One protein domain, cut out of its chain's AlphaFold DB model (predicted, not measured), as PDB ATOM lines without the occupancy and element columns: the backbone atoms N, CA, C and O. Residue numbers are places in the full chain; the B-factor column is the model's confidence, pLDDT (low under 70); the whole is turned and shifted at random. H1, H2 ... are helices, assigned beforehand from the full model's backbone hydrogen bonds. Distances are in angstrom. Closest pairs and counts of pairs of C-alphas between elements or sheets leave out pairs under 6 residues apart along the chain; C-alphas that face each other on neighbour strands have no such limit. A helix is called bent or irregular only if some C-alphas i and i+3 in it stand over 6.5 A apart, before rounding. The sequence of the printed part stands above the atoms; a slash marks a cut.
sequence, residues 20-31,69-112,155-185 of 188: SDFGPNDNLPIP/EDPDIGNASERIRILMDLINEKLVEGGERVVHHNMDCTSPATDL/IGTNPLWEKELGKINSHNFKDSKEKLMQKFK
ATOM      1  N   SER A  20      36.242  26.323 212.410       96.69
ATOM      2  CA  SER A  20      34.987  26.605 213.125       96.69
ATOM      3  C   SER A  20      33.820  26.917 212.194       96.69
ATOM      4  O   SER A  20      32.675  26.700 212.575       96.69
ATOM      5  N   ASP A  21      34.118  27.429 211.001       96.56
ATOM      6  CA  ASP A  21      33.125  27.896 210.036       96.56
ATOM      7  C   ASP A  21      32.977  26.913 208.872       96.56
ATOM      8  O   ASP A  21      32.085  27.086 208.041       96.56
ATOM      9  N   PHE A  22      33.853  25.904 208.794       95.31
ATOM     10  CA  PHE A  22      33.815  24.859 207.780       95.31
ATOM     11  C   PHE A  22      32.562  23.994 207.946       95.31
ATOM     12  O   PHE A  22      32.257  23.516 209.041       95.31
ATOM     13  N   GLY A  23      31.845  23.751 206.851       95.50
ATOM     14  CA  GLY A  23      30.606  22.987 206.897       95.50
ATOM     15  C   GLY A  23      30.058  22.613 205.522       95.50
ATOM     16  O   GLY A  23      30.784  22.638 204.531       95.50
ATOM     17  N   PRO A  24      28.760  22.271 205.429       96.44
ATOM     18  CA  PRO A  24      28.146  21.804 204.184       96.44
ATOM     19  C   PRO A  24      28.287  22.767 202.995       96.44
ATOM     20  O   PRO A  24      28.355  22.311 201.857       96.44
ATOM     21  N   ASN A  25      28.392  24.074 203.257       96.38
ATOM     22  CA  ASN A  25      28.572  25.105 202.228       96.38
ATOM     23  C   ASN A  25      29.962  25.074 201.571       96.38
ATOM     24  O   ASN A  25      30.190  25.779 200.591       96.38
ATOM     25  N   ASP A  26      30.893  24.283 202.105       96.50
ATOM     26  CA  ASP A  26      32.242  24.089 201.572       96.50
ATOM     27  C   ASP A  26      32.353  22.845 200.675       96.50
ATOM     28  O   ASP A  26      33.391  22.625 200.052       96.50
ATOM     29  N   ASN A  27      31.289  22.040 200.572       96.06
ATOM     30  CA  ASN A  27      31.271  20.870 199.700       96.06
ATOM     31  C   ASN A  27      31.261  21.294 198.227       96.06
ATOM     32  O   ASN A  27      30.418  22.082 197.797       96.06
ATOM     33  N   LEU A  28      32.178  20.726 197.446       96.75
ATOM     34  CA  LEU A  28      32.197  20.908 196.000       96.75
ATOM     35  C   LEU A  28      31.159  20.007 195.322       96.75
ATOM     36  O   LEU A  28      31.034  18.842 195.715       96.75
ATOM     37  N   PRO A  29      30.488  20.493 194.261       96.88
ATOM     38  CA  PRO A  29      29.686  19.643 193.384       96.88
ATOM     39  C   PRO A  29      30.476  18.443 192.843       96.88
ATOM     40  O   PRO A  29      29.950  17.328 192.790       96.88
ATOM     41  N   ILE A  30      31.757  18.658 192.509       96.81
ATOM     42  CA  ILE A  30      32.688  17.624 192.044       96.81
ATOM     43  C   ILE A  30      33.930  17.599 192.949       96.81
ATOM     44  O   ILE A  30      34.887  18.346 192.721       96.81
ATOM     45  N   PRO A  31      33.963  16.724 193.973       95.56
ATOM     46  CA  PRO A  31      35.067  16.677 194.935       95.56
ATOM     47  C   PRO A  31      36.410  16.235 194.348       95.56
ATOM     48  O   PRO A  31      37.457  16.680 194.811       95.56
ATOM     49  N   GLU A  69      29.030  20.704 187.421       96.19
ATOM     50  CA  GLU A  69      29.617  22.040 187.376       96.19
ATOM     51  C   GLU A  69      28.556  23.065 187.000       96.19
ATOM     52  O   GLU A  69      27.600  22.790 186.273       96.19
ATOM     53  N   ASP A  70      28.738  24.273 187.511       96.50
ATOM     54  CA  ASP A  70      27.959  25.394 187.037       96.50
ATOM     55  C   ASP A  70      28.436  25.809 185.641       96.50
ATOM     56  O   ASP A  70      29.644  25.982 185.458       96.50
ATOM     57  N   PRO A  71      27.537  26.017 184.668       94.81
ATOM     58  CA  PRO A  71      27.942  26.441 183.331       94.81
ATOM     59  C   PRO A  71      28.562  27.845 183.303       94.81
ATOM     60  O   PRO A  71      29.331  28.130 182.386       94.81
ATOM     61  N   ASP A  72      28.255  28.707 184.279       94.12
ATOM     62  CA  ASP A  72      28.732  30.090 184.312       94.12
ATOM     63  C   ASP A  72      29.958  30.258 185.213       94.12
ATOM     64  O   ASP A  72      30.842  31.058 184.907       94.12
ATOM     65  N   ILE A  73      30.016  29.520 186.328       95.94
ATOM     66  CA  ILE A  73      31.075  29.699 187.335       95.94
ATOM     67  C   ILE A  73      31.945  28.457 187.588       95.94
ATOM     68  O   ILE A  73      32.852  28.517 188.414       95.94
ATOM     69  N   GLY A  74      31.693  27.330 186.923       96.88
ATOM     70  CA  GLY A  74      32.453  26.089 187.093       96.88
ATOM     71  C   GLY A  74      32.183  25.352 188.413       96.88
ATOM     72  O   GLY A  74      31.104  25.427 189.010       96.88
ATOM     73  N   ASN A  75      33.175  24.595 188.892       97.94
ATOM     74  CA  ASN A  75      33.083  23.794 190.118       97.94
ATOM     75  C   ASN A  75      33.297  24.655 191.378       97.94
ATOM     76  O   ASN A  75      34.407  24.743 191.919       97.94
ATOM     77  N   ALA A  76      32.225  25.305 191.831       97.19
ATOM     78  CA  ALA A  76      32.200  26.179 193.003       97.19
ATOM     79  C   ALA A  76      31.260  25.645 194.095       97.19
ATOM     80  O   ALA A  76      30.135  25.221 193.818       97.19
ATOM     81  N   SER A  77      31.706  25.706 195.353       97.00
ATOM     82  CA  SER A  77      30.841  25.447 196.507       97.00
ATOM     83  C   SER A  77      29.894  26.624 196.767       97.00
ATOM     84  O   SER A  77      30.100  27.734 196.268       97.00
ATOM     85  N   GLU A  78      28.878  26.405 197.601       97.31
ATOM     86  CA  GLU A  78      27.915  27.449 197.972       97.31
ATOM     87  C   GLU A  78      28.587  28.657 198.636       97.31
ATOM     88  O   GLU A  78      28.261  29.804 198.338       97.31
ATOM     89  N   ARG A  79      29.599  28.429 199.485       96.88
ATOM     90  CA  ARG A  79      30.371  29.533 200.070       96.88
ATOM     91  C   ARG A  79      31.038  30.382 198.993       96.88
ATOM     92  O   ARG A  79      31.052  31.603 199.116       96.88
ATOM     93  N   ILE A  80      31.616  29.751 197.973       97.06
ATOM     94  CA  ILE A  80      32.321  30.469 196.909       97.06
ATOM     95  C   ILE A  80      31.345  31.287 196.077       97.06
ATOM     96  O   ILE A  80      31.631  32.452 195.834       97.06
ATOM     97  N   ARG A  81      30.164  30.746 195.756       97.38
ATOM     98  CA  ARG A  81      29.078  31.500 195.105       97.38
ATOM     99  C   ARG A  81      28.754  32.787 195.862       97.38
ATOM    100  O   ARG A  81      28.873  33.876 195.311       97.38
ATOM    101  N   ILE A  82      28.461  32.657 197.158       97.25
ATOM    102  CA  ILE A  82      28.135  33.793 198.029       97.25
ATOM    103  C   ILE A  82      29.298  34.795 198.099       97.25
ATOM    104  O   ILE A  82      29.086  36.005 198.046       97.25
ATOM    105  N   LEU A  83      30.539  34.315 198.222       96.75
ATOM    106  CA  LEU A  83      31.706  35.193 198.308       96.75
ATOM    107  C   LEU A  83      32.008  35.907 196.991       96.75
ATOM    108  O   LEU A  83      32.401  37.066 197.040       96.75
ATOM    109  N   MET A  84      31.809  35.272 195.835       96.56
ATOM    110  CA  MET A  84      31.961  35.928 194.533       96.56
ATOM    111  C   MET A  84      30.993  37.104 194.393       96.56
ATOM    112  O   MET A  84      31.402  38.181 193.956       96.56
ATOM    113  N   ASP A  85      29.736  36.926 194.804       95.62
ATOM    114  CA  ASP A  85      28.735  37.995 194.782       95.62
ATOM    115  C   ASP A  85      29.117  39.129 195.734       95.62
ATOM    116  O   ASP A  85      29.141  40.291 195.331       95.62
ATOM    117  N   LEU A  86      29.517  38.800 196.967       97.00
ATOM    118  CA  LEU A  86      29.960  39.791 197.950       97.00
ATOM    119  C   LEU A  86      31.210  40.552 197.491       97.00
ATOM    120  O   LEU A  86      31.288  41.765 197.671       97.00
ATOM    121  N   ILE A  87      32.195  39.870 196.905       96.25
ATOM    122  CA  ILE A  87      33.418  40.505 196.395       96.25
ATOM    123  C   ILE A  87      33.067  41.472 195.263       96.25
ATOM    124  O   ILE A  87      33.490  42.626 195.304       96.25
ATOM    125  N   ASN A  88      32.264  41.039 194.287       97.00
ATOM    126  CA  ASN A  88      31.830  41.904 193.192       97.00
ATOM    127  C   ASN A  88      31.028  43.107 193.716       97.00
ATOM    128  O   ASN A  88      31.346  44.242 193.367       97.00
ATOM    129  N   GLU A  89      30.065  42.897 194.619       97.12
ATOM    130  CA  GLU A  89      29.295  43.985 195.235       97.12
ATOM    131  C   GLU A  89      30.216  45.005 195.921       97.12
ATOM    132  O   GLU A  89      30.032  46.208 195.759       97.12
ATOM    133  N   LYS A  90      31.239  44.554 196.660       96.75
ATOM    134  CA  LYS A  90      32.148  45.456 197.385       96.75
ATOM    135  C   LYS A  90      33.196  46.140 196.515       96.75
ATOM    136  O   LYS A  90      33.690  47.189 196.921       96.75
ATOM    137  N   LEU A  91      33.563  45.565 195.372       95.25
ATOM    138  CA  LEU A  91      34.591  46.132 194.495       95.25
ATOM    139  C   LEU A  91      34.020  47.031 193.402       95.25
ATOM    140  O   LEU A  91      34.639  48.039 193.068       95.25
ATOM    141  N   VAL A  92      32.873  46.660 192.832       94.69
ATOM    142  CA  VAL A  92      32.300  47.348 191.667       94.69
ATOM    143  C   VAL A  92      30.862  47.811 191.868       94.69
ATOM    144  O   VAL A  92      30.374  48.580 191.043       94.69
ATOM    145  N   GLU A  93      30.189  47.395 192.943       91.38
ATOM    146  CA  GLU A  93      28.788  47.723 193.243       91.38
ATOM    147  C   GLU A  93      27.851  47.396 192.062       91.38
ATOM    148  O   GLU A  93      27.527  46.235 191.830       91.38
ATOM    149  N   GLY A  94      27.420  48.411 191.303       87.88
ATOM    150  CA  GLY A  94      26.594  48.276 190.093       87.88
ATOM    151  C   GLY A  94      27.385  48.217 188.778       87.88
ATOM    152  O   GLY A  94      26.796  48.359 187.705       87.88
ATOM    153  N   GLY A  95      28.710  48.097 188.855       91.12
ATOM    154  CA  GLY A  95      29.616  47.944 187.720       91.12
ATOM    155  C   GLY A  95      29.652  46.523 187.148       91.12
ATOM    156  O   GLY A  95      28.931  45.629 187.583       91.12
ATOM    157  N   GLU A  96      30.506  46.319 186.142       93.00
ATOM    158  CA  GLU A  96      30.747  44.987 185.574       93.00
ATOM    159  C   GLU A  96      31.493  44.108 186.576       93.00
ATOM    160  O   GLU A  96      32.437  44.573 187.216       93.00
ATOM    161  N   ARG A  97      31.084  42.839 186.680       94.38
ATOM    162  CA  ARG A  97      31.739  41.855 187.550       94.38
ATOM    163  C   ARG A  97      33.229  41.755 187.214       94.38
ATOM    164  O   ARG A  97      33.629  41.931 186.070       94.38
ATOM    165  N   VAL A  98      34.018  41.478 188.246       96.62
ATOM    166  CA  VAL A  98      35.469  41.266 188.185       96.62
ATOM    167  C   VAL A  98      35.869  39.898 188.719       96.62
ATOM    168  O   VAL A  98      37.028  39.545 188.627       96.62
ATOM    169  N   VAL A  99      34.951  39.119 189.290       97.19
ATOM    170  CA  VAL A  99      35.168  37.703 189.613       97.19
ATOM    171  C   VAL A  99      34.081  36.891 188.924       97.19
ATOM    172  O   VAL A  99      32.890  37.038 189.247       97.19
ATOM    173  N   HIS A 100      34.489  36.053 187.974       95.94
ATOM    174  CA  HIS A 100      33.566  35.366 187.072       95.94
ATOM    175  C   HIS A 100      33.398  33.886 187.385       95.94
ATOM    176  O   HIS A 100      32.281  33.395 187.268       95.94
ATOM    177  N   HIS A 101      34.443  33.202 187.848       96.00
ATOM    178  CA  HIS A 101      34.424  31.751 188.019       96.00
ATOM    179  C   HIS A 101      34.960  31.275 189.373       96.00
ATOM    180  O   HIS A 101      35.317  32.060 190.253       96.00
ATOM    181  N   ASN A 102      34.955  29.952 189.538       96.00
ATOM    182  CA  ASN A 102      35.487  29.229 190.678       96.00
ATOM    183  C   ASN A 102      36.974  29.517 190.919       96.00
ATOM    184  O   ASN A 102      37.662  30.197 190.159       96.00
ATOM    185  N   MET A 103      37.469  28.966 192.022       97.12
ATOM    186  CA  MET A 103      38.868  29.094 192.384       97.12
ATOM    187  C   MET A 103      39.735  28.171 191.534       97.12
ATOM    188  O   MET A 103      39.339  27.043 191.230       97.12
ATOM    189  N   ASP A 104      40.970  28.575 191.266       97.31
ATOM    190  CA  ASP A 104      41.925  27.727 190.555       97.31
ATOM    191  C   ASP A 104      42.200  26.412 191.321       97.31
ATOM    192  O   ASP A 104      42.333  25.331 190.739       97.31
ATOM    193  N   CYS A 105      42.138  26.442 192.662       96.75
ATOM    194  CA  CYS A 105      42.266  25.233 193.478       96.75
ATOM    195  C   CYS A 105      41.127  24.210 193.311       96.75
ATOM    196  O   CYS A 105      41.269  23.069 193.760       96.75
ATOM    197  N   THR A 106      40.029  24.585 192.647       97.25
ATOM    198  CA  THR A 106      38.880  23.715 192.351       97.25
ATOM    199  C   THR A 106      38.596  23.593 190.854       97.25
ATOM    200  O   THR A 106      37.586  22.998 190.480       97.25
ATOM    201  N   SER A 107      39.499  24.093 190.002       96.94
ATOM    202  CA  SER A 107      39.408  24.009 188.543       96.94
ATOM    203  C   SER A 107      40.089  22.746 187.986       96.94
ATOM    204  O   SER A 107      41.234  22.448 188.349       96.94
ATOM    205  N   PRO A 108      39.459  21.998 187.058       96.06
ATOM    206  CA  PRO A 108      40.125  20.905 186.345       96.06
ATOM    207  C   PRO A 108      41.209  21.386 185.364       96.06
ATOM    208  O   PRO A 108      42.037  20.575 184.937       96.06
ATOM    209  N   ALA A 109      41.206  22.677 185.011       93.88
ATOM    210  CA  ALA A 109      42.102  23.300 184.036       93.88
ATOM    211  C   ALA A 109      43.260  24.096 184.673       93.88
ATOM    212  O   ALA A 109      43.939  24.841 183.974       93.88
ATOM    213  N   THR A 110      43.490  23.933 185.979       96.00
ATOM    214  CA  THR A 110      44.533  24.656 186.723       96.00
ATOM    215  C   THR A 110      45.950  24.452 186.170       96.00
ATOM    216  O   THR A 110      46.341  23.339 185.794       96.00
ATOM    217  N   ASP A 111      46.747  25.520 186.220       94.50
ATOM    218  CA  ASP A 111      48.204  25.493 186.110       94.50
ATOM    219  C   ASP A 111      48.806  26.270 187.288       94.50
ATOM    220  O   ASP A 111      48.765  27.495 187.359       94.50
ATOM    221  N   LEU A 112      49.400  25.555 188.243       94.44
ATOM    222  CA  LEU A 112      49.948  26.193 189.437       94.44
ATOM    223  C   LEU A 112      51.077  27.185 189.109       94.44
ATOM    224  O   LEU A 112      51.285  28.144 189.848       94.44
ATOM    225  N   ILE A 155      42.516  24.483 204.478       93.69
ATOM    226  CA  ILE A 155      42.935  24.795 203.108       93.69
ATOM    227  C   ILE A 155      42.831  23.558 202.232       93.69
ATOM    228  O   ILE A 155      43.597  22.608 202.421       93.69
ATOM    229  N   GLY A 156      41.922  23.596 201.259       90.88
ATOM    230  CA  GLY A 156      41.873  22.653 200.146       90.88
ATOM    231  C   GLY A 156      42.918  23.008 199.085       90.88
ATOM    232  O   GLY A 156      43.095  24.173 198.746       90.88
ATOM    233  N   THR A 157      43.629  22.004 198.577       94.12
ATOM    234  CA  THR A 157      44.538  22.145 197.428       94.12
ATOM    235  C   THR A 157      43.990  21.341 196.267       94.12
ATOM    236  O   THR A 157      43.441  20.260 196.496       94.12
ATOM    237  N   ASN A 158      44.205  21.810 195.039       96.62
ATOM    238  CA  ASN A 158      43.806  21.047 193.865       96.62
ATOM    239  C   ASN A 158      44.525  19.683 193.859       96.62
ATOM    240  O   ASN A 158      45.749  19.646 194.034       96.62
ATOM    241  N   PRO A 159      43.825  18.555 193.642       95.38
ATOM    242  CA  PRO A 159      44.463  17.239 193.562       95.38
ATOM    243  C   PRO A 159      45.477  17.123 192.412       95.38
ATOM    244  O   PRO A 159      46.306  16.212 192.409       95.38
ATOM    245  N   LEU A 160      45.442  18.034 191.436       95.75
ATOM    246  CA  LEU A 160      46.416  18.079 190.349       95.75
ATOM    247  C   LEU A 160      47.776  18.645 190.760       95.75
ATOM    248  O   LEU A 160      48.754  18.339 190.085       95.75
ATOM    249  N   TRP A 161      47.849  19.372 191.875       95.94
ATOM    250  CA  TRP A 161      49.072  20.013 192.368       95.94
ATOM    251  C   TRP A 161      49.969  19.090 193.200       95.94
ATOM    252  O   TRP A 161      50.958  19.538 193.780       95.94
ATOM    253  N   GLU A 162      49.632  17.802 193.338       90.94
ATOM    254  CA  GLU A 162      50.384  16.887 194.209       90.94
ATOM    255  C   GLU A 162      51.854  16.745 193.779       90.94
ATOM    256  O   GLU A 162      52.722  16.552 194.629       90.94
ATOM    257  N   LYS A 163      52.167  16.873 192.483       89.88
ATOM    258  CA  LYS A 163      53.555  16.779 192.003       89.88
ATOM    259  C   LYS A 163      54.391  17.991 192.410       89.88
ATOM    260  O   LYS A 163      55.571  17.846 192.715       89.88
ATOM    261  N   GLU A 164      53.783  19.166 192.415       91.38
ATOM    262  CA  GLU A 164      54.412  20.455 192.667       91.38
ATOM    263  C   GLU A 164      54.481  20.747 194.172       91.38
ATOM    264  O   GLU A 164      55.511  21.185 194.702       91.38
ATOM    265  N   LEU A 165      53.379  20.472 194.877       92.56
ATOM    266  CA  LEU A 165      53.198  20.788 196.290       92.56
ATOM    267  C   LEU A 165      53.517  19.624 197.234       92.56
ATOM    268  O   LEU A 165      53.888  19.851 198.389       92.56
ATOM    269  N   GLY A 166      53.414  18.382 196.763       88.69
ATOM    270  CA  GLY A 166      53.505  17.204 197.621       88.69
ATOM    271  C   GLY A 166      52.445  17.196 198.729       88.69
ATOM    272  O   GLY A 166      51.435  17.903 198.690       88.69
ATOM    273  N   LYS A 167      52.676  16.384 199.766       84.56
ATOM    274  CA  LYS A 167      51.807  16.344 200.954       84.56
ATOM    275  C   LYS A 167      52.203  17.425 201.955       84.56
ATOM    276  O   LYS A 167      53.266  17.347 202.569       84.56
ATOM    277  N   ILE A 168      51.302  18.375 202.196       86.56
ATOM    278  CA  ILE A 168      51.509  19.458 203.165       86.56
ATOM    279  C   ILE A 168      50.829  19.101 204.494       86.56
ATOM    280  O   ILE A 168      49.634  19.296 204.674       86.56
ATOM    281  N   ASN A 169      51.570  18.567 205.459       82.94
ATOM    282  CA  ASN A 169      50.999  18.236 206.771       82.94
ATOM    283  C   ASN A 169      51.160  19.397 207.760       82.94
ATOM    284  O   ASN A 169      52.244  19.978 207.843       82.94
ATOM    285  N   SER A 170      50.117  19.683 208.547       81.06
ATOM    286  CA  SER A 170      50.202  20.632 209.665       81.06
ATOM    287  C   SER A 170      51.134  20.115 210.764       81.06
ATOM    288  O   SER A 170      51.386  18.909 210.864       81.06
ATOM    289  N   HIS A 171      51.622  21.015 211.623       81.19
ATOM    290  CA  HIS A 171      52.390  20.613 212.806       81.19
ATOM    291  C   HIS A 171      51.559  19.699 213.716       81.19
ATOM    292  O   HIS A 171      52.005  18.612 214.062       81.19
ATOM    293  N   ASN A 172      50.292  20.052 213.958       80.19
ATOM    294  CA  ASN A 172      49.380  19.269 214.798       80.19
ATOM    295  C   ASN A 172      49.208  17.824 214.302       80.19
ATOM    296  O   ASN A 172      49.125  16.897 215.111       80.19
ATOM    297  N   PHE A 173      49.170  17.615 212.980       81.81
ATOM    298  CA  PHE A 173      49.117  16.273 212.403       81.81
ATOM    299  C   PHE A 173      50.402  15.487 212.681       81.81
ATOM    300  O   PHE A 173      50.326  14.325 213.079       81.81
ATOM    301  N   LYS A 174      51.573  16.112 212.493       81.69
ATOM    302  CA  LYS A 174      52.872  15.474 212.758       81.69
ATOM    303  C   LYS A 174      53.004  15.095 214.233       81.69
ATOM    304  O   LYS A 174      53.235  13.926 214.522       81.69
ATOM    305  N   ASP A 175      52.711  16.023 215.137       83.06
ATOM    306  CA  ASP A 175      52.780  15.802 216.583       83.06
ATOM    307  C   ASP A 175      51.829  14.686 217.032       83.06
ATOM    308  O   ASP A 175      52.176  13.827 217.842       83.06
ATOM    309  N   SER A 176      50.604  14.676 216.496       84.88
ATOM    310  CA  SER A 176      49.618  13.637 216.809       84.88
ATOM    311  C   SER A 176      50.056  12.273 216.277       84.88
ATOM    312  O   SER A 176      49.935  11.272 216.985       84.88
ATOM    313  N   LYS A 177      50.607  12.226 215.059       86.00
ATOM    314  CA  LYS A 177      51.155  11.002 214.468       86.00
ATOM    315  C   LYS A 177      52.305  10.458 215.314       86.00
ATOM    316  O   LYS A 177      52.297   9.274 215.634       86.00
ATOM    317  N   GLU A 178      53.250  11.302 215.719       87.31
ATOM    318  CA  GLU A 178      54.386  10.908 216.558       87.31
ATOM    319  C   GLU A 178      53.931  10.377 217.922       87.31
ATOM    320  O   GLU A 178      54.362   9.298 218.334       87.31
ATOM    321  N   LYS A 179      52.988  11.060 218.583       89.25
ATOM    322  CA  LYS A 179      52.394  10.597 219.849       89.25
ATOM    323  C   LYS A 179      51.728   9.228 219.708       89.25
ATOM    324  O   LYS A 179      51.896   8.370 220.572       89.25
ATOM    325  N   LEU A 180      50.983   9.005 218.624       89.69
ATOM    326  CA  LEU A 180      50.357   7.710 218.349       89.69
ATOM    327  C   LEU A 180      51.404   6.629 218.061       89.69
ATOM    328  O   LEU A 180      51.317   5.538 218.620       89.69
ATOM    329  N   MET A 181      52.421   6.927 217.252       88.88
ATOM    330  CA  MET A 181      53.502   5.984 216.951       88.88
ATOM    331  C   MET A 181      54.264   5.567 218.211       88.88
ATOM    332  O   MET A 181      54.493   4.376 218.414       88.88
ATOM    333  N   GLN A 182      54.578   6.518 219.095       87.06
ATOM    334  CA  GLN A 182      55.201   6.237 220.391       87.06
ATOM    335  C   GLN A 182      54.294   5.379 221.281       87.06
ATOM    336  O   GLN A 182      54.744   4.381 221.841       87.06
ATOM    337  N   LYS A 183      53.003   5.727 221.371       89.12
ATOM    338  CA  LYS A 183      52.021   4.994 222.183       89.12
ATOM    339  C   LYS A 183      51.850   3.541 221.731       89.12
ATOM    340  O   LYS A 183      51.684   2.665 222.576       89.12
ATOM    341  N   PHE A 184      51.895   3.285 220.425       91.12
ATOM    342  CA  PHE A 184      51.646   1.961 219.846       91.12
ATOM    343  C   PHE A 184      52.911   1.221 219.383       91.12
ATOM    344  O   PHE A 184      52.793   0.135 218.823       91.12
ATOM    345  N   LYS A 185      54.114   1.764 219.634       83.62
ATOM    346  CA  LYS A 185      55.411   1.201 219.196       83.62
ATOM    347  C   LYS A 185      55.447   0.851 217.701       83.62
ATOM    348  O   LYS A 185      56.042  -0.147 217.301       83.62
TER     349      LYS A 185
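What this domain is: This is residues 20 to 31, 69 to 112 and 155 to 185 of the 188 residues of an uncharacterized protein of Pantoea ananas (UniProt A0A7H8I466). A loose, elongated model has H1 at one end and H3 sticking out at the other, with loops and the short H2 between; residues 93 to 101 fold back past H1. The printed part has 87 residues with three named helices, H1, H2, H3 in chain order, and no named strand: all helix, with 36 residues, under half, in named elements. It is only just loose, close to extended: radius of gyration of the C-alphas 17.8 A, spans 62 by 29 by 21 A.

How they stand to each other: H1, residues 78 to 92, is apart from H2, residues 159 to 165, and from H3, residues 171 to 184. H2 and H3, joined by a tight link of 5 residues, are apart too. Residues 169 to 185 stand free. Every O i to N i+4 pair is within hydrogen-bond range in H1 and H3; in H2, 1 of 3 is, and 1 of 4 O i to N i+3 pairs.

Where its parts are: H1 runs 21.3 A from C-alpha 78 at (27.915, 27.449, 197.972). H2, 9.8 A, is irregular: C-alphas 160 and 163 are 7.4 A apart. H3 runs 20.0 A to C-alpha 184 at (51.646, 1.961, 219.846).

The domain as a whole: The farthest C-alphas, Gly 94 and Lys 185, are 62.4 A apart. Residues 32 to 68 and 113 to 154 are not printed; C-alphas 31 and 69 are 10.8 A apart, 112 and 155 15.4 A. No printed residue is under 70 in pLDDT.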